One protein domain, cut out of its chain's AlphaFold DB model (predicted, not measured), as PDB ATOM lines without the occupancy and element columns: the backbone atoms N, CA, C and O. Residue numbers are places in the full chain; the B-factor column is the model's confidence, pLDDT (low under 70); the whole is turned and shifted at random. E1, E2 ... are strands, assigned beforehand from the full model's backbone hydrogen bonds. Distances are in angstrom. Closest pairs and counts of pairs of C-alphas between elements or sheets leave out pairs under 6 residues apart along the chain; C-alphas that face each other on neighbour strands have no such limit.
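Overview. This is residues 26 to 162 of the 201 residues of an uncharacterized protein of Psychrosphaera haliotis (UniProt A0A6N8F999). Two sheets face to face make a sandwich, a larger one of seven strands and a smaller one of four, E8, E7, E13 and E14, their strands running nearly along one another. At one end a third, small sheet of E1, E4, E5 and E6 carries the length on, reached by E1 running on into E2 and E3 running on into E4. The printed part has 137 residues with fifteen named strands, E1 to E15 in that order, and no named helix; the class is all strand. The larger sheet runs E3, E2, E9, E10, E11, E12, E15, the others E1, E4, E5, E6 and E8, E7, E13, E14, each antiparallel throughout. The whole is compact, with a radius of gyration of the C-alphas of 15.3 A, yet elongated in outline, spanning 53 by 29 by 23 A.

Along the chain. E1, residues 26 to 28, begins at C-alpha 26, (156.915, 148.835, 157.832). E2 is residues 30 to 35, 16.5 A from first to last C-alpha, and E3 residues 41 to 45. E4, residues 48 to 52, E5, residues 57 to 61, and E6, residues 64 to 67, follow. E7, residues 74 to 82, is the longest strand, 25.9 A from C-alpha 74 at (163.978, 137.770, 159.758) to C-alpha 82. E8 is residues 86 to 88, E9 residues 99 to 104 with 16.3 A, and E10 residues 107 to 113 with 19.9 A. E11 is residues 124 to 128 and E12 residues 131 to 135. E13, residues 139 to 146, measures 22.6 A, and E14, residues 151 to 157, 17.2 A. E15, residues 159 to 161, ends at C-alpha 161, (167.950, 127.536, 142.415).

Arrangement. In the larger sheet, strongly twisted, E3 and E15 are the edge strands. E2 and E3 form a hairpin, with N 34 and O 42 2.9 A apart. E2 and E9 are antiparallel at 175 degrees between directions, with N 33 and O 101 at 2.8 A. E9, E10, E11 and E12 form a meander, each strand the antiparallel neighbour of the one before; N 102 and O 109 are 2.7 A apart, N 110 and O 127 2.8 A, and N 133 and O 126 2.7 A. E12 and E15 have N 160 and O 134 at 2.8 A. In the other sheet of the sandwich, also strongly twisted, pairing is staggered: E7 pairs with E13 over residues 74 to 80, where N 79 and O 140 are 2.8 A apart, and with E8 over residues 80 to 82, where N 82 and O 86 are 2.8 A apart. E13 and E14 form a hairpin, with N 143 and O 155 at 2.8 A. The facing parts of the two sheets are 9.0 A centre to centre, their best planes 7 degrees apart. The closest C-alphas of E8 and E9 are those of Val 87 and Ser 99, 7.6 A apart. E1 runs on into E2 at 35 degrees, and E3 into E4 at 14 degrees. E1 and E4 have N 28 and O 48 at 2.8 A. E4, E5 and E6 form a second meander, with N 60 and O 49 at 2.8 A and N 59 and O 66 at 2.9 A. E6 and E7 are apart.

Size, cuts and confidence. The two C-alphas farthest apart are those of Asn 55 and Arg 117, 54.6 A. The printed part has no cut and no long link; the links E6 to E7, E8 to E9 and E10 to E11 are short, the others tight. The mean pLDDT of the printed part of this model is 95.3, and no printed residue is under 70.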
ATOM      1  N   PHE A  26     157.341 148.968 159.217       94.62
ATOM      2  CA  PHE A  26     156.915 148.835 157.832       94.62
ATOM      3  C   PHE A  26     155.633 148.008 157.763       94.62
ATOM      4  O   PHE A  26     155.406 147.118 158.586       94.62
ATOM      5  N   LEU A  27     154.807 148.262 156.755       96.31
ATOM      6  CA  LEU A  27     153.662 147.422 156.437       96.31
ATOM      7  C   LEU A  27     153.614 147.215 154.929       96.31
ATOM      8  O   LEU A  27     153.377 148.151 154.171       96.31
ATOM      9  N   LEU A  28     153.846 145.978 154.512       97.56
ATOM     10  CA  LEU A  28     153.727 145.556 153.130       97.56
ATOM     11  C   LEU A  28     152.310 145.043 152.911       97.56
ATOM     12  O   LEU A  28     151.893 144.051 153.520       97.56
ATOM     13  N   GLU A  29     151.580 145.719 152.027       97.88
ATOM     14  CA  GLU A  29     150.300 145.228 151.520       97.88
ATOM     15  C   GLU A  29     150.490 143.851 150.890       97.88
ATOM     16  O   GLU A  29     151.485 143.598 150.208       97.88
ATOM     17  N   GLY A  30     149.536 142.953 151.117       98.06
ATOM     18  CA  GLY A  30     149.688 141.569 150.708       98.06
ATOM     19  C   GLY A  30     148.417 140.982 150.127       98.06
ATOM     20  O   GLY A  30     147.391 140.912 150.794       98.06
ATOM     21  N   LYS A  31     148.487 140.479 148.897       98.62
ATOM     22  CA  LYS A  31     147.395 139.750 148.248       98.62
ATOM     23  C   LYS A  31     147.825 138.315 148.001       98.62
ATOM     24  O   LYS A  31     148.665 138.046 147.143       98.62
ATOM     25  N   LEU A  32     147.235 137.392 148.753       98.69
ATOM     26  CA  LEU A  32     147.464 135.961 148.614       98.69
ATOM     27  C   LEU A  32     146.316 135.325 147.835       98.69
ATOM     28  O   LEU A  32     145.149 135.440 148.199       98.69
ATOM     29  N   VAL A  33     146.665 134.587 146.793       98.62
ATOM     30  CA  VAL A  33     145.760 133.756 146.010       98.62
ATOM     31  C   VAL A  33     146.227 132.315 146.152       98.62
ATOM     32  O   VAL A  33     147.330 131.978 145.733       98.62
ATOM     33  N   VAL A  34     145.399 131.453 146.734       98.38
ATOM     34  CA  VAL A  34     145.678 130.014 146.840       98.38
ATOM     35  C   VAL A  34     144.723 129.222 145.964       98.38
ATOM     36  O   VAL A  34     143.548 129.567 145.849       98.38
ATOM     37  N   THR A  35     145.206 128.134 145.378       98.31
ATOM     38  CA  THR A  35     144.380 127.176 144.640       98.31
ATOM     39  C   THR A  35     144.369 125.855 145.389       98.31
ATOM     40  O   THR A  35     145.424 125.298 145.695       98.31
ATOM     41  N   ASP A  36     143.182 125.344 145.691       95.19
ATOM     42  CA  ASP A  36     143.006 124.081 146.400       95.19
ATOM     43  C   ASP A  36     143.188 122.853 145.467       95.19
ATOM     44  O   ASP A  36     143.324 122.993 144.242       95.19
ATOM     45  N   PRO A  37     143.190 121.619 146.006       94.12
ATOM     46  CA  PRO A  37     143.296 120.396 145.208       94.12
ATOM     47  C   PRO A  37     142.178 120.217 144.167       94.12
ATOM     48  O   PRO A  37     142.390 119.556 143.147       94.12
ATOM     49  N   TYR A  38     141.016 120.836 144.385       93.75
ATOM     50  CA  TYR A  38     139.847 120.810 143.501       93.75
ATOM     51  C   TYR A  38     139.859 121.944 142.463       93.75
ATOM     52  O   TYR A  38     138.886 122.110 141.727       93.75
ATOM     53  N   LYS A  39     140.973 122.684 142.353       92.50
ATOM     54  CA  LYS A  39     141.171 123.831 141.448       92.50
ATOM     55  C   LYS A  39     140.291 125.042 141.780       92.50
ATOM     56  O   LYS A  39     140.102 125.905 140.925       92.50
ATOM     57  N   LYS A  40     139.768 125.132 143.001       96.62
ATOM     58  CA  LYS A  40     139.080 126.329 143.478       96.62
ATOM     59  C   LYS A  40     140.102 127.332 143.994       96.62
ATOM     60  O   LYS A  40     141.016 126.978 144.737       96.62
ATOM     61  N   THR A  41     139.924 128.589 143.608       97.62
ATOM     62  CA  THR A  41     140.796 129.685 144.023       97.62
ATOM     63  C   THR A  41     140.184 130.459 145.186       97.62
ATOM     64  O   THR A  41     138.981 130.726 145.202       97.62
ATOM     65  N   HIS A  42     141.023 130.832 146.147       96.62
ATOM     66  CA  HIS A  42     140.671 131.651 147.298       96.62
ATOM     67  C   HIS A  42     141.641 132.819 147.402       96.62
ATOM     68  O   HIS A  42     142.852 132.617 147.474       96.62
ATOM     69  N   GLU A  43     141.098 134.029 147.428       97.94
ATOM     70  CA  GLU A  43     141.861 135.248 147.659       97.94
ATOM     71  C   GLU A  43     141.765 135.652 149.132       97.94
ATOM     72  O   GLU A  43     140.708 135.511 149.753       97.94
ATOM     73  N   LYS A  44     142.875 136.127 149.694       96.81
ATOM     74  CA  LYS A  44     142.986 136.601 151.071       96.81
ATOM     75  C   LYS A  44     143.881 137.830 151.128       96.81
ATOM     76  O   LYS A  44     144.897 137.891 150.433       96.81
ATOM     77  N   ASN A  45     143.529 138.759 152.012       97.94
ATOM     78  CA  ASN A  45     144.478 139.772 152.442       97.94
ATOM     79  C   ASN A  45     145.546 139.090 153.308       97.94
ATOM     80  O   ASN A  45     145.214 138.351 154.235       97.94
ATOM     81  N   MET A  46     146.811 139.293 152.970       98.06
ATOM     82  CA  MET A  46     147.948 138.627 153.593       98.06
ATOM     83  C   MET A  46     149.130 139.588 153.764       98.06
ATOM     84  O   MET A  46     150.188 139.350 153.179       98.06
ATOM     85  N   PRO A  47     148.960 140.700 154.503       98.19
ATOM     86  CA  PRO A  47     150.028 141.669 154.691       98.19
ATOM     87  C   PRO A  47     151.150 141.092 155.553       98.19
ATOM     88  O   PRO A  47     150.952 140.130 156.302       98.19
ATOM     89  N   MET A  48     152.317 141.721 155.486       98.19
ATOM     90  CA  MET A  48     153.430 141.453 156.391       98.19
ATOM     91  C   MET A  48     153.984 142.773 156.898       98.19
ATOM     92  O   MET A  48     154.164 143.706 156.120       98.19
ATOM     93  N   GLY A  49     154.273 142.868 158.188       97.31
ATOM     94  CA  GLY A  49     154.764 144.125 158.726       97.31
ATOM     95  C   GLY A  49     155.318 144.047 160.129       97.31
ATOM     96  O   GLY A  49     155.149 143.067 160.853       97.31
ATOM     97  N   PHE A  50     155.939 145.144 160.521       97.25
ATOM     98  CA  PHE A  50     156.324 145.443 161.881       97.25
ATOM     99  C   PHE A  50     155.763 146.811 162.259       97.25
ATOM    100  O   PHE A  50     155.858 147.757 161.484       97.25
ATOM    101  N   SER A  51     155.199 146.923 163.457       95.19
ATOM    102  CA  SER A  51     154.713 148.190 163.999       95.19
ATOM    103  C   SER A  51     155.262 148.415 165.400       95.19
ATOM    104  O   SER A  51     155.159 147.515 166.239       95.19
ATOM    105  N   ASP A  52     155.737 149.627 165.665       94.06
ATOM    106  CA  ASP A  52     156.099 150.116 166.991       94.06
ATOM    107  C   ASP A  52     155.376 151.443 167.259       94.06
ATOM    108  O   ASP A  52     155.605 152.441 166.573       94.06
ATOM    109  N   ASP A  53     154.474 151.444 168.241       90.25
ATOM    110  CA  ASP A  53     153.740 152.638 168.681       90.25
ATOM    111  C   ASP A  53     154.380 153.329 169.905       90.25
ATOM    112  O   ASP A  53     153.776 154.216 170.513       90.25
ATOM    113  N   GLY A  54     155.592 152.915 170.292       88.62
ATOM    114  CA  GLY A  54     156.319 153.373 171.477       88.62
ATOM    115  C   GLY A  54     155.937 152.647 172.771       88.62
ATOM    116  O   GLY A  54     156.669 152.741 173.755       88.62
ATOM    117  N   ASN A  55     154.827 151.903 172.791       88.31
ATOM    118  CA  ASN A  55     154.378 151.109 173.940       88.31
ATOM    119  C   ASN A  55     154.378 149.606 173.643       88.31
ATOM    120  O   ASN A  55     154.597 148.782 174.538       88.31
ATOM    121  N   LEU A  56     154.080 149.234 172.401       92.19
ATOM    122  CA  LEU A  56     153.894 147.862 171.976       92.19
ATOM    123  C   LEU A  56     154.462 147.642 170.578       92.19
ATOM    124  O   LEU A  56     154.040 148.244 169.596       92.19
ATOM    125  N   GLN A  57     155.362 146.671 170.504       95.81
ATOM    126  CA  GLN A  57     155.957 146.206 169.264       95.81
ATOM    127  C   GLN A  57     155.244 144.944 168.788       95.81
ATOM    128  O   GLN A  57     155.053 143.988 169.555       95.81
ATOM    129  N   LYS A  58     154.828 144.943 167.520       96.88
ATOM    130  CA  LYS A  58     154.090 143.839 166.906       96.88
ATOM    131  C   LYS A  58     154.683 143.457 165.564       96.88
ATOM    132  O   LYS A  58     154.997 144.323 164.755       96.88
ATOM    133  N   PHE A  59     154.749 142.157 165.313       97.56
ATOM    134  CA  PHE A  59     154.930 141.601 163.980       97.56
ATOM    135  C   PHE A  59     153.578 141.141 163.430       97.56
ATOM    136  O   PHE A  59     152.782 140.556 164.167       97.56
ATOM    137  N   ILE A  60     153.318 141.416 162.157       97.62
ATOM    138  CA  ILE A  60     152.048 141.189 161.465       97.62
ATOM    139  C   ILE A  60     152.299 140.211 160.317       97.62
ATOM    140  O   ILE A  60     153.224 140.411 159.530       97.62
ATOM    141  N   ILE A  61     151.467 139.175 160.210       97.25
ATOM    142  CA  ILE A  61     151.440 138.251 159.071       97.25
ATOM    143  C   ILE A  61     150.010 137.762 158.836       97.25
ATOM    144  O   ILE A  61     149.437 137.011 159.633       97.25
ATOM    145  N   GLY A  62     149.406 138.210 157.740       96.62
ATOM    146  CA  GLY A  62     147.988 137.985 157.505       96.62
ATOM    147  C   GLY A  62     147.126 138.615 158.589       96.62
ATOM    148  O   GLY A  62     147.285 139.780 158.944       96.62
ATOM    149  N   GLU A  63     146.224 137.811 159.136       94.94
ATOM    150  CA  GLU A  63     145.362 138.193 160.258       94.94
ATOM    151  C   GLU A  63     146.070 138.060 161.619       94.94
ATOM    152  O   GLU A  63     145.554 138.522 162.638       94.94
ATOM    153  N   ASN A  64     147.253 137.436 161.660       94.81
ATOM    154  CA  ASN A  64     147.971 137.186 162.904       94.81
ATOM    155  C   ASN A  64     148.846 138.379 163.290       94.81
ATOM    156  O   ASN A  64     149.516 138.988 162.454       94.81
ATOM    157  N   GLN A  65     148.887 138.657 164.593       95.62
ATOM    158  CA  GLN A  65     149.776 139.647 165.189       95.62
ATOM    159  C   GLN A  65     150.475 139.050 166.407       95.62
ATOM    160  O   GLN A  65     149.834 138.454 167.274       95.62
ATOM    161  N   TYR A  66     151.785 139.250 166.497       95.62
ATOM    162  CA  TYR A  66     152.616 138.727 167.575       95.62
ATOM    163  C   TYR A  66     153.306 139.871 168.299       95.62
ATOM    164  O   TYR A  66     153.964 140.691 167.666       95.62
ATOM    165  N   LYS A  67     153.197 139.907 169.631       96.75
ATOM    166  CA  LYS A  67     154.022 140.803 170.445       96.75
ATOM    167  C   LYS A  67     155.473 140.336 170.365       96.75
ATOM    168  O   LYS A  67     155.763 139.186 170.688       96.75
ATOM    169  N   VAL A  68     156.364 141.234 169.972       95.88
ATOM    170  CA  VAL A  68     157.796 140.957 169.805       95.88
ATOM    171  C   VAL A  68     158.623 141.927 170.657       95.88
ATOM    172  O   VAL A  68     158.124 142.997 170.996       95.88
ATOM    173  N   PRO A  69     159.851 141.558 171.062       91.75
ATOM    174  CA  PRO A  69     160.715 142.414 171.886       91.75
ATOM    175  C   PRO A  69     161.448 143.505 171.089       91.75
ATOM    176  O   PRO A  69     162.207 144.275 171.668       91.75
ATOM    177  N   GLY A  70     161.290 143.502 169.767       91.62
ATOM    178  CA  GLY A  70     161.950 144.407 168.843       91.62
ATOM    179  C   GLY A  70     161.561 144.069 167.414       91.62
ATOM    180  O   GLY A  70     160.858 143.083 167.161       91.62
ATOM    181  N   LYS A  71     162.045 144.881 166.481       92.81
ATOM    182  CA  LYS A  71     161.912 144.606 165.058       92.81
ATOM    183  C   LYS A  71     162.630 143.298 164.701       92.81
ATOM    184  O   LYS A  71     163.823 143.182 164.977       92.81
ATOM    185  N   PRO A  72     161.942 142.310 164.107       94.19
ATOM    186  CA  PRO A  72     162.600 141.092 163.659       94.19
ATOM    187  C   PRO A  72     163.577 141.390 162.520       94.19
ATOM    188  O   PRO A  72     163.231 142.109 161.590       94.19
ATOM    189  N   GLU A  73     164.758 140.777 162.555       96.69
ATOM    190  CA  GLU A  73     165.689 140.778 161.413       96.69
ATOM    191  C   GLU A  73     165.226 139.823 160.308       96.69
ATOM    192  O   GLU A  73     165.557 139.989 159.138       96.69
ATOM    193  N   LYS A  74     164.464 138.787 160.683       97.81
ATOM    194  CA  LYS A  74     163.978 137.770 159.758       97.81
ATOM    195  C   LYS A  74     162.683 137.117 160.210       97.81
ATOM    196  O   LYS A  74     162.401 137.016 161.405       97.81
ATOM    197  N   TYR A  75     161.949 136.586 159.245       97.75
ATOM    198  CA  TYR A  75     160.805 135.703 159.450       97.75
ATOM    199  C   TYR A  75     160.874 134.545 158.459       97.75
ATOM    200  O   TYR A  75     161.491 134.659 157.404       97.75
ATOM    201  N   SER A  76     160.283 133.402 158.786       98.00
ATOM    202  CA  SER A  76     160.354 132.229 157.921       98.00
ATOM    203  C   SER A  76     159.025 131.517 157.825       98.00
ATOM    204  O   SER A  76     158.395 131.264 158.846       98.00
ATOM    205  N   ILE A  77     158.666 131.130 156.603       97.81
ATOM    206  CA  ILE A  77     157.530 130.247 156.334       97.81
ATOM    207  C   ILE A  77     158.039 128.911 155.814       97.81
ATOM    208  O   ILE A  77     158.960 128.850 154.994       97.81
ATOM    209  N   ALA A  78     157.428 127.834 156.292       98.25
ATOM    210  CA  ALA A  78     157.729 126.482 155.855       98.25
ATOM    211  C   ALA A  78     156.763 126.047 154.747       98.25
ATOM    212  O   ALA A  78     155.553 126.254 154.836       98.25
ATOM    213  N   ILE A  79     157.299 125.387 153.724       98.38
ATOM    214  CA  ILE A  79     156.535 124.780 152.637       98.38
ATOM    215  C   ILE A  79     156.782 123.276 152.682       98.38
ATOM    216  O   ILE A  79     157.888 122.799 152.416       98.38
ATOM    217  N   LEU A  80     155.743 122.516 153.015       97.94
ATOM    218  CA  LEU A  80     155.800 121.060 153.051       97.94
ATOM    219  C   LEU A  80     155.243 120.472 151.755       97.94
ATOM    220  O   LEU A  80     154.053 120.596 151.489       97.94
ATOM    221  N   LEU A  81     156.070 119.762 150.992       97.31
ATOM    222  CA  LEU A  81     155.652 118.954 149.850       97.31
ATOM    223  C   LEU A  81     155.042 117.627 150.322       97.31
ATOM    224  O   LEU A  81     155.735 116.765 150.873       97.31
ATOM    225  N   GLN A  82     153.751 117.447 150.059       94.00
ATOM    226  CA  GLN A  82     152.973 116.267 150.421       94.00
ATOM    227  C   GLN A  82     152.742 115.375 149.203       94.00
ATOM    228  O   GLN A  82     152.168 115.796 148.195       94.00
ATOM    229  N   ASP A  83     153.229 114.137 149.304       88.62
ATOM    230  CA  ASP A  83     153.070 113.067 148.310       88.62
ATOM    231  C   ASP A  83     153.407 113.484 146.871       88.62
ATOM    232  O   ASP A  83     152.813 112.990 145.916       88.62
ATOM    233  N   ASN A  84     154.343 114.432 146.714       88.88
ATOM    234  CA  ASN A  84     154.725 115.063 145.443       88.88
ATOM    235  C   ASN A  84     153.557 115.722 144.675       88.88
ATOM    236  O   ASN A  84     153.703 116.111 143.516       88.88
ATOM    237  N   ASN A  85     152.390 115.870 145.300       92.25
ATOM    238  CA  ASN A  85     151.168 116.279 144.622       92.25
ATOM    239  C   ASN A  85     150.643 117.626 145.084       92.25
ATOM    240  O   ASN A  85     150.193 118.410 144.247       92.25
ATOM    241  N   PHE A  86     150.772 117.917 146.372       96.12
ATOM    242  CA  PHE A  86     150.268 119.128 147.006       96.12
ATOM    243  C   PHE A  86     151.341 119.727 147.901       96.12
ATOM    244  O   PHE A  86     152.287 119.041 148.290       96.12
ATOM    245  N   VAL A  87     151.183 120.995 148.247       97.62
ATOM    246  CA  VAL A  87     152.001 121.630 149.275       97.62
ATOM    247  C   VAL A  87     151.148 122.117 150.422       97.62
ATOM    248  O   VAL A  87     149.984 122.451 150.240       97.62
ATOM    249  N   TRP A  88     151.722 122.214 151.604       97.81
ATOM    250  CA  TRP A  88     151.068 122.843 152.735       97.81
ATOM    251  C   TRP A  88     151.940 123.971 153.279       97.81
ATOM    252  O   TRP A  88     153.141 123.789 153.480       97.81
ATOM    253  N   VAL A  89     151.311 125.129 153.479       97.62
ATOM    254  CA  VAL A  89     151.891 126.332 154.083       97.62
ATOM    255  C   VAL A  89     150.905 126.789 155.147       97.62
ATOM    256  O   VAL A  89     149.769 127.156 154.823       97.62
ATOM    257  N   GLN A  90     151.311 126.698 156.411       95.69
ATOM    258  CA  GLN A  90     150.418 126.884 157.555       95.69
ATOM    259  C   GLN A  90     149.801 128.286 157.573       95.69
ATOM    260  O   GLN A  90     148.610 128.431 157.847       95.69
ATOM    261  N   GLU A  91     150.592 129.299 157.229       95.69
ATOM    262  CA  GLU A  91     150.188 130.700 157.174       95.69
ATOM    263  C   GLU A  91     149.093 130.936 156.122       95.69
ATOM    264  O   GLU A  91     148.257 131.820 156.276       95.69
ATOM    265  N   PHE A  92     149.066 130.146 155.044       96.75
ATOM    266  CA  PHE A  92     148.213 130.413 153.882       96.75
ATOM    267  C   PHE A  92     146.860 129.714 153.986       96.75
ATOM    268  O   PHE A  92     145.812 130.279 153.641       96.75
ATOM    269  N   HIS A  93     146.859 128.455 154.431       93.75
ATOM    270  CA  HIS A  93     145.646 127.654 154.512       93.75
ATOM    271  C   HIS A  93     145.794 126.460 155.463       93.75
ATOM    272  O   HIS A  93     146.827 125.802 155.534       93.75
ATOM    273  N   SER A  94     144.693 126.075 156.109       92.75
ATOM    274  CA  SER A  94     144.615 124.884 156.969       92.75
ATOM    275  C   SER A  94     144.615 123.545 156.213       92.75
ATOM    276  O   SER A  94     144.458 122.493 156.823       92.75
ATOM    277  N   LYS A  95     144.734 123.564 154.879       94.25
ATOM    278  CA  LYS A  95     144.621 122.390 154.002       94.25
ATOM    279  C   LYS A  95     145.717 122.431 152.936       94.25
ATOM    280  O   LYS A  95     146.202 123.525 152.644       94.25
ATOM    281  N   PRO A  96     146.068 121.282 152.336       96.25
ATOM    282  CA  PRO A  96     147.017 121.238 151.235       96.25
ATOM    283  C   PRO A  96     146.519 122.064 150.045       96.25
ATOM    284  O   PRO A  96     145.318 122.163 149.801       96.25
ATOM    285  N   LEU A  97     147.456 122.635 149.306       97.44
ATOM    286  CA  LEU A  97     147.277 123.537 148.183       97.44
ATOM    287  C   LEU A  97     147.889 122.918 146.928       97.44
ATOM    288  O   LEU A  97     148.870 122.174 146.987       97.44
ATOM    289  N   LYS A  98     147.320 123.262 145.780       97.12
ATOM    290  CA  LYS A  98     147.876 122.951 144.465       97.12
ATOM    291  C   LYS A  98     148.844 124.026 143.975       97.12
ATOM    292  O   LYS A  98     149.768 123.715 143.236       97.12
ATOM    293  N   SER A  99     148.605 125.277 144.344       98.25
ATOM    294  CA  SER A  99     149.463 126.411 144.006       98.25
ATOM    295  C   SER A  99     149.131 127.602 144.890       98.25
ATOM    296  O   SER A  99     148.058 127.658 145.501       98.25
ATOM    297  N   PHE A 100     150.030 128.576 144.924       98.56
ATOM    298  CA  PHE A 100     149.732 129.896 145.458       98.56
ATOM    299  C   PHE A 100     150.467 130.985 144.677       98.56
ATOM    300  O   PHE A 100     151.466 130.741 144.004       98.56
ATOM    301  N   THR A 101     149.968 132.209 144.778       98.69
ATOM    302  CA  THR A 101     150.664 133.433 144.387       98.69
ATOM    303  C   THR A 101     150.425 134.461 145.474       98.69
ATOM    304  O   THR A 101     149.287 134.683 145.876       98.69
ATOM    305  N   TRP A 102     151.493 135.068 145.957       98.69
ATOM    306  CA  TRP A 102     151.475 136.092 146.979       98.69
ATOM    307  C   TRP A 102     152.204 137.315 146.443       98.69
ATOM    308  O   TRP A 102     153.416 137.281 146.239       98.69
ATOM    309  N   GLN A 103     151.436 138.366 146.174       98.69
ATOM    310  CA  GLN A 103     151.986 139.699 145.970       98.69
ATOM    311  C   GLN A 103     152.167 140.322 147.351       98.69
ATOM    312  O   GLN A 103     151.181 140.408 148.083       98.69
ATOM    313  N   LEU A 104     153.384 140.722 147.705       98.06
ATOM    314  CA  LEU A 104     153.713 141.304 149.004       98.06
ATOM    315  C   LEU A 104     154.610 142.527 148.810       98.06
ATOM    316  O   LEU A 104     155.794 142.392 148.505       98.06
ATOM    317  N   GLY A 105     154.038 143.720 148.960       96.94
ATOM    318  CA  GLY A 105     154.674 144.948 148.489       96.94
ATOM    319  C   GLY A 105     155.001 144.828 146.999       96.94
ATOM    320  O   GLY A 105     154.134 144.484 146.189       96.94
ATOM    321  N   GLU A 106     156.263 145.051 146.645       97.19
ATOM    322  CA  GLU A 106     156.764 144.913 145.272       97.19
ATOM    323  C   GLU A 106     157.098 143.461 144.893       97.19
ATOM    324  O   GLU A 106     157.181 143.137 143.710       97.19
ATOM    325  N   HIS A 107     157.208 142.563 145.874       98.38
ATOM    326  CA  HIS A 107     157.658 141.194 145.654       98.38
ATOM    327  C   HIS A 107     156.532 140.271 145.208       98.38
ATOM    328  O   HIS A 107     155.405 140.321 145.720       98.38
ATOM    329  N   LYS A 108     156.859 139.346 144.308       98.50
ATOM    330  CA  LYS A 108     155.950 138.292 143.862       98.50
ATOM    331  C   LYS A 108     156.540 136.927 144.177       98.50
ATOM    332  O   LYS A 108     157.516 136.495 143.573       98.50
ATOM    333  N   ILE A 109     155.864 136.204 145.066       98.69
ATOM    334  CA  ILE A 109     156.194 134.829 145.437       98.69
ATOM    335  C   ILE A 109     155.110 133.913 144.880       98.69
ATOM    336  O   ILE A 109     153.934 134.045 145.217       98.69
ATOM    337  N   SER A 110     155.472 132.948 144.043       98.44
ATOM    338  CA  SER A 110     154.516 131.990 143.490       98.44
ATOM    339  C   SER A 110     155.042 130.570 143.544       98.44
ATOM    340  O   SER A 110     156.225 130.328 143.346       98.44
ATOM    341  N   LEU A 111     154.148 129.623 143.807       98.31
ATOM    342  CA  LEU A 111     154.444 128.205 143.707       98.31
ATOM    343  C   LEU A 111     153.399 127.550 142.815       98.31
ATOM    344  O   LEU A 111     152.206 127.588 143.125       98.31
ATOM    345  N   TYR A 112     153.839 126.929 141.729       96.50
ATOM    346  CA  TYR A 112     152.963 126.296 140.751       96.50
ATOM    347  C   TYR A 112     153.604 125.042 140.164       96.50
ATOM    348  O   TYR A 112     154.799 124.803 140.320       96.50
ATOM    349  N   LYS A 113     152.778 124.213 139.519       93.12
ATOM    350  CA  LYS A 113     153.241 123.017 138.816       93.12
ATOM    351  C   LYS A 113     153.499 123.306 137.350       93.12
ATOM    352  O   LYS A 113     152.655 123.917 136.696       93.12
ATOM    353  N   GLU A 114     154.585 122.758 136.827       90.81
ATOM    354  CA  GLU A 114     154.917 122.806 135.409       90.81
ATOM    355  C   GLU A 114     155.680 121.548 134.992       90.81
ATOM    356  O   GLU A 114     156.534 121.047 135.718       90.81
ATOM    357  N   ILE A 115     155.363 121.017 133.809       85.00
ATOM    358  CA  ILE A 115     156.067 119.851 133.272       85.00
ATOM    359  C   ILE A 115     157.402 120.335 132.706       85.00
ATOM    360  O   ILE A 115     157.449 120.958 131.646       85.00
ATOM    361  N   LEU A 116     158.487 120.033 133.411       84.12
ATOM    362  CA  LEU A 116     159.840 120.440 133.040       84.12
ATOM    363  C   LEU A 116     160.555 119.381 132.197       84.12
ATOM    364  O   LEU A 116     160.265 118.185 132.291       84.12
ATOM    365  N   ARG A 117     161.523 119.815 131.378       83.00
ATOM    366  CA  ARG A 117     162.349 118.911 130.554       83.00
ATOM    367  C   ARG A 117     163.083 117.886 131.405       83.00
ATOM    368  O   ARG A 117     163.044 116.696 131.097       83.00
ATOM    369  N   LYS A 118     163.707 118.339 132.494       84.25
ATOM    370  CA  LYS A 118     164.259 117.463 133.530       84.25
ATOM    371  C   LYS A 118     163.260 117.386 134.686       84.25
ATOM    372  O   LYS A 118     162.891 118.441 135.206       84.25
ATOM    373  N   PRO A 119     162.826 116.184 135.097       81.38
ATOM    374  CA  PRO A 119     161.865 116.046 136.182       81.38
ATOM    375  C   PRO A 119     162.454 116.603 137.478       81.38
ATOM    376  O   PRO A 119     163.619 116.360 137.805       81.38
ATOM    377  N   VAL A 120     161.638 117.342 138.219       86.38
ATOM    378  CA  VAL A 120     161.979 117.852 139.551       86.38
ATOM    379  C   VAL A 120     160.983 117.307 140.556       86.38
ATOM    380  O   VAL A 120     159.901 116.839 140.205       86.38
ATOM    381  N   LYS A 121     161.338 117.331 141.841       89.75
ATOM    382  CA  LYS A 121     160.485 116.732 142.864       89.75
ATOM    383  C   LYS A 121     159.122 117.433 142.911       89.75
ATOM    384  O   LYS A 121     159.027 118.609 143.245       89.75
ATOM    385  N   GLY A 122     158.075 116.675 142.585       91.56
ATOM    386  CA  GLY A 122     156.690 117.146 142.572       91.56
ATOM    387  C   GLY A 122     156.341 118.119 141.448       91.56
ATOM    388  O   GLY A 122     155.251 118.680 141.499       91.56
ATOM    389  N   ASP A 123     157.230 118.322 140.468       93.00
ATOM    390  CA  ASP A 123     157.039 119.242 139.334       93.00
ATOM    391  C   ASP A 123     156.686 120.677 139.752       93.00
ATOM    392  O   ASP A 123     156.045 121.416 139.009       93.00
ATOM    393  N   TYR A 124     157.077 121.061 140.970       95.00
ATOM    394  CA  TYR A 124     156.825 122.380 141.526       95.00
ATOM    395  C   TYR A 124     157.979 123.331 141.233       95.00
ATOM    396  O   TYR A 124     159.146 123.003 141.475       95.00
ATOM    397  N   ILE A 125     157.617 124.536 140.808       95.69
ATOM    398  CA  ILE A 125     158.500 125.691 140.695       95.69
ATOM    399  C   ILE A 125     158.076 126.691 141.761       95.69
ATOM    400  O   ILE A 125     156.915 127.101 141.791       95.69
ATOM    401  N   LEU A 126     159.006 127.054 142.644       97.44
ATOM    402  CA  LEU A 126     158.884 128.255 143.468       97.44
ATOM    403  C   LEU A 126     159.572 129.389 142.720       97.44
ATOM    404  O   LEU A 126     160.764 129.281 142.469       97.44
ATOM    405  N   SER A 127     158.852 130.454 142.401       97.44
ATOM    406  CA  SER A 127     159.397 131.656 141.775       97.44
ATOM    407  C   SER A 127     159.280 132.836 142.739       97.44
ATOM    408  O   SER A 127     158.194 133.081 143.272       97.44
ATOM    409  N   ILE A 128     160.394 133.523 142.991       97.81
ATOM    410  CA  ILE A 128     160.487 134.739 143.813       97.81
ATOM    411  C   ILE A 128     161.187 135.799 142.972       97.81
ATOM    412  O   ILE A 128     162.362 135.610 142.661       97.81
ATOM    413  N   ASP A 129     160.481 136.873 142.610       94.81
ATOM    414  CA  ASP A 129     161.019 138.005 141.834       94.81
ATOM    415  C   ASP A 129     161.875 137.549 140.635       94.81
ATOM    416  O   ASP A 129     163.028 137.939 140.475       94.81
ATOM    417  N   ASP A 130     161.319 136.633 139.836       89.75
ATOM    418  CA  ASP A 130     161.928 136.022 138.640       89.75
ATOM    419  C   ASP A 130     163.041 134.987 138.883       89.75
ATOM    420  O   ASP A 130     163.610 134.439 137.933       89.75
ATOM    421  N   LYS A 131     163.340 134.650 140.141       94.44
ATOM    422  CA  LYS A 131     164.245 133.548 140.478       94.44
ATOM    423  C   LYS A 131     163.472 132.284 140.821       94.44
ATOM    424  O   LYS A 131     162.755 132.222 141.819       94.44
ATOM    425  N   ASP A 132     163.716 131.247 140.030       95.38
ATOM    426  CA  ASP A 132     163.072 129.951 140.195       95.38
ATOM    427  C   ASP A 132     163.884 129.005 141.084       95.38
ATOM    428  O   ASP A 132     165.117 128.987 141.069       95.38
ATOM    429  N   TYR A 133     163.181 128.155 141.825       95.62
ATOM    430  CA  TYR A 133     163.732 127.140 142.711       95.62
ATOM    431  C   TYR A 133     162.951 125.832 142.575       95.62
ATOM    432  O   TYR A 133     161.729 125.821 142.418       95.62
ATOM    433  N   PHE A 134     163.657 124.712 142.726       95.31
ATOM    434  CA  PHE A 134     163.090 123.366 142.685       95.31
ATOM    435  C   PHE A 134     163.306 122.632 144.003       95.31
ATOM    436  O   PHE A 134     164.373 122.732 144.610       95.31
ATOM    437  N   PHE A 135     162.322 121.848 144.440       95.06
ATOM    438  CA  PHE A 135     162.446 121.059 145.665       95.06
ATOM    439  C   PHE A 135     163.595 120.049 145.580       95.06
ATOM    440  O   PHE A 135     163.619 119.183 144.704       95.06
ATOM    441  N   ASN A 136     164.495 120.102 146.561       92.44
ATOM    442  CA  ASN A 136     165.493 119.060 146.813       92.44
ATOM    443  C   ASN A 136     165.040 118.143 147.964       92.44
ATOM    444  O   ASN A 136     165.168 116.920 147.907       92.44
ATOM    445  N   ASN A 137     164.388 118.732 148.969       92.56
ATOM    446  CA  ASN A 137     163.803 118.046 150.119       92.56
ATOM    447  C   ASN A 137     162.271 118.127 150.104       92.56
ATOM    448  O   ASN A 137     161.684 118.808 149.272       92.56
ATOM    449  N   ARG A 138     161.605 117.398 151.011       95.12
ATOM    450  CA  ARG A 138     160.149 117.549 151.211       95.12
ATOM    451  C   ARG A 138     159.794 118.841 151.939       95.12
ATOM    452  O   ARG A 138     158.727 119.385 151.709       95.12
ATOM    453  N   LEU A 139     160.669 119.296 152.828       97.12
ATOM    454  CA  LEU A 139     160.515 120.554 153.537       97.12
ATOM    455  C   LEU A 139     161.388 121.602 152.849       97.12
ATOM    456  O   LEU A 139     162.594 121.395 152.710       97.12
ATOM    457  N   ALA A 140     160.764 122.693 152.428       97.69
ATOM    458  CA  ALA A 140     161.423 123.914 152.001       97.69
ATOM    459  C   ALA A 140     161.050 125.055 152.947       97.69
ATOM    460  O   ALA A 140     160.069 124.969 153.687       97.69
ATOM    461  N   GLN A 141     161.828 126.126 152.918       98.44
ATOM    462  CA  GLN A 141     161.576 127.312 153.723       98.44
ATOM    463  C   GLN A 141     161.953 128.554 152.930       98.44
ATOM    464  O   GLN A 141     162.996 128.573 152.274       98.44
ATOM    465  N   ILE A 142     161.116 129.583 153.030       98.56
ATOM    466  CA  ILE A 142     161.428 130.934 152.568       98.56
ATOM    467  C   ILE A 142     161.681 131.770 153.814       98.56
ATOM    468  O   ILE A 142     160.816 131.864 154.686       98.56
ATOM    469  N   THR A 143     162.872 132.344 153.906       98.69
ATOM    470  CA  THR A 143     163.265 133.274 154.960       98.69
ATOM    471  C   THR A 143     163.279 134.674 154.378       98.69
ATOM    472  O   THR A 143     164.039 134.958 153.460       98.69
ATOM    473  N   PHE A 144     162.427 135.532 154.917       98.56
ATOM    474  CA  PHE A 144     162.366 136.956 154.628       98.56
ATOM    475  C   PHE A 144     163.393 137.638 155.522       98.56
ATOM    476  O   PHE A 144     163.352 137.435 156.738       98.56
ATOM    477  N   ILE A 145     164.313 138.392 154.933       98.50
ATOM    478  CA  ILE A 145     165.304 139.203 155.643       98.50
ATOM    479  C   ILE A 145     164.832 140.649 155.557       98.50
ATOM    480  O   ILE A 145     164.463 141.105 154.473       98.50
ATOM    481  N   PHE A 146     164.787 141.340 156.693       97.44
ATOM    482  CA  PHE A 146     164.169 142.656 156.794       97.44
ATOM    483  C   PHE A 146     165.179 143.781 157.004       97.44
ATOM    484  O   PHE A 146     166.129 143.637 157.771       97.44
ATOM    485  N   ASN A 147     164.876 144.938 156.420       94.75
ATOM    486  CA  ASN A 147     165.511 146.225 156.695       94.75
ATOM    487  C   ASN A 147     164.457 147.250 157.162       94.75
ATOM    488  O   ASN A 147     163.330 146.889 157.511       94.75
ATOM    489  N   ASP A 148     164.815 148.535 157.211       90.94
ATOM    490  CA  ASP A 148     163.949 149.658 157.618       90.94
ATOM    491  C   ASP A 148     162.705 149.881 156.768       90.94
ATOM    492  O   ASP A 148     161.675 150.271 157.317       90.94
ATOM    493  N   GLU A 149     162.739 149.486 155.506       91.56
ATOM    494  CA  GLU A 149     161.656 149.720 154.552       91.56
ATOM    495  C   GLU A 149     160.771 148.481 154.344       91.56
ATOM    496  O   GLU A 149     159.623 148.600 153.919       91.56
ATOM    497  N   GLY A 150     161.259 147.288 154.692       95.62
ATOM    498  CA  GLY A 150     160.511 146.047 154.543       95.62
ATOM    499  C   GLY A 150     161.419 144.858 154.294       95.62
ATOM    500  O   GLY A 150     162.289 144.561 155.109       95.62
ATOM    501  N   ILE A 151     161.175 144.141 153.199       97.56
ATOM    502  CA  ILE A 151     161.974 142.980 152.800       97.56
ATOM    503  C   ILE A 151     163.200 143.473 152.031       97.56
ATOM    504  O   ILE A 151     163.077 144.106 150.991       97.56
ATOM    505  N   GLU A 152     164.384 143.152 152.540       97.06
ATOM    506  CA  GLU A 152     165.656 143.402 151.861       97.06
ATOM    507  C   GLU A 152     165.983 142.274 150.878       97.06
ATOM    508  O   GLU A 152     166.401 142.511 149.745       97.06
ATOM    509  N   SER A 153     165.802 141.025 151.315       97.75
ATOM    510  CA  SER A 153     166.147 139.850 150.520       97.75
ATOM    511  C   SER A 153     165.442 138.583 151.004       97.75
ATOM    512  O   SER A 153     164.824 138.544 152.071       97.75
ATOM    513  N   PHE A 154     165.595 137.508 150.228       98.19
ATOM    514  CA  PHE A 154     165.072 136.184 150.548       98.19
ATOM    515  C   PHE A 154     166.185 135.142 150.595       98.19
ATOM    516  O   PHE A 154     166.985 135.041 149.664       98.19
ATOM    517  N   ASP A 155     166.133 134.283 151.608       98.00
ATOM    518  CA  ASP A 155     166.898 133.041 151.668       98.00
ATOM    519  C   ASP A 155     165.961 131.845 151.503       98.00
ATOM    520  O   ASP A 155     164.974 131.697 152.227       98.00
ATOM    521  N   VAL A 156     166.286 130.950 150.567       97.88
ATOM    522  CA  VAL A 156     165.499 129.739 150.302       97.88
ATOM    523  C   VAL A 156     166.308 128.505 150.682       97.88
ATOM    524  O   VAL A 156     167.408 128.292 150.174       97.88
ATOM    525  N   SER A 157     165.745 127.657 151.543       97.38
ATOM    526  CA  SER A 157     166.353 126.387 151.953       97.38
ATOM    527  C   SER A 157     165.472 125.189 151.586       97.38
ATOM    528  O   SER A 157     164.275 125.320 151.325       97.38
ATOM    529  N   GLY A 158     166.078 123.998 151.493       95.31
ATOM    530  CA  GLY A 158     165.389 122.775 151.051       95.31
ATOM    531  C   GLY A 158     165.082 122.716 149.547       95.31
ATOM    532  O   GLY A 158     164.507 121.733 149.068       95.31
ATOM    533  N   MET A 159     165.519 123.729 148.796       95.56
ATOM    534  CA  MET A 159     165.368 123.853 147.349       95.56
ATOM    535  C   MET A 159     166.708 124.186 146.687       95.56
ATOM    536  O   MET A 159     167.664 124.577 147.354       95.56
ATOM    537  N   VAL A 160     166.778 124.018 145.370       93.56
ATOM    538  CA  VAL A 160     167.932 124.367 144.533       93.56
ATOM    539  C   VAL A 160     167.485 125.406 143.517       93.56
ATOM    540  O   VAL A 160     166.465 125.216 142.859       93.56
ATOM    541  N   ALA A 161     168.241 126.494 143.391       91.94
ATOM    542  CA  ALA A 161     167.950 127.536 142.415       91.94
ATOM    543  C   ALA A 161     168.083 127.001 140.979       91.94
ATOM    544  O   ALA A 161     169.069 126.347 140.625       91.94
ATOM    545  N   SER A 162     167.104 127.321 140.139       83.25
ATOM    546  CA  SER A 162     167.196 127.172 138.697       83.25
ATOM    547  C   SER A 162     168.158 128.233 138.181       83.25
ATOM    548  O   SER A 162     167.823 129.409 138.088       83.25
TER     549      SER A 162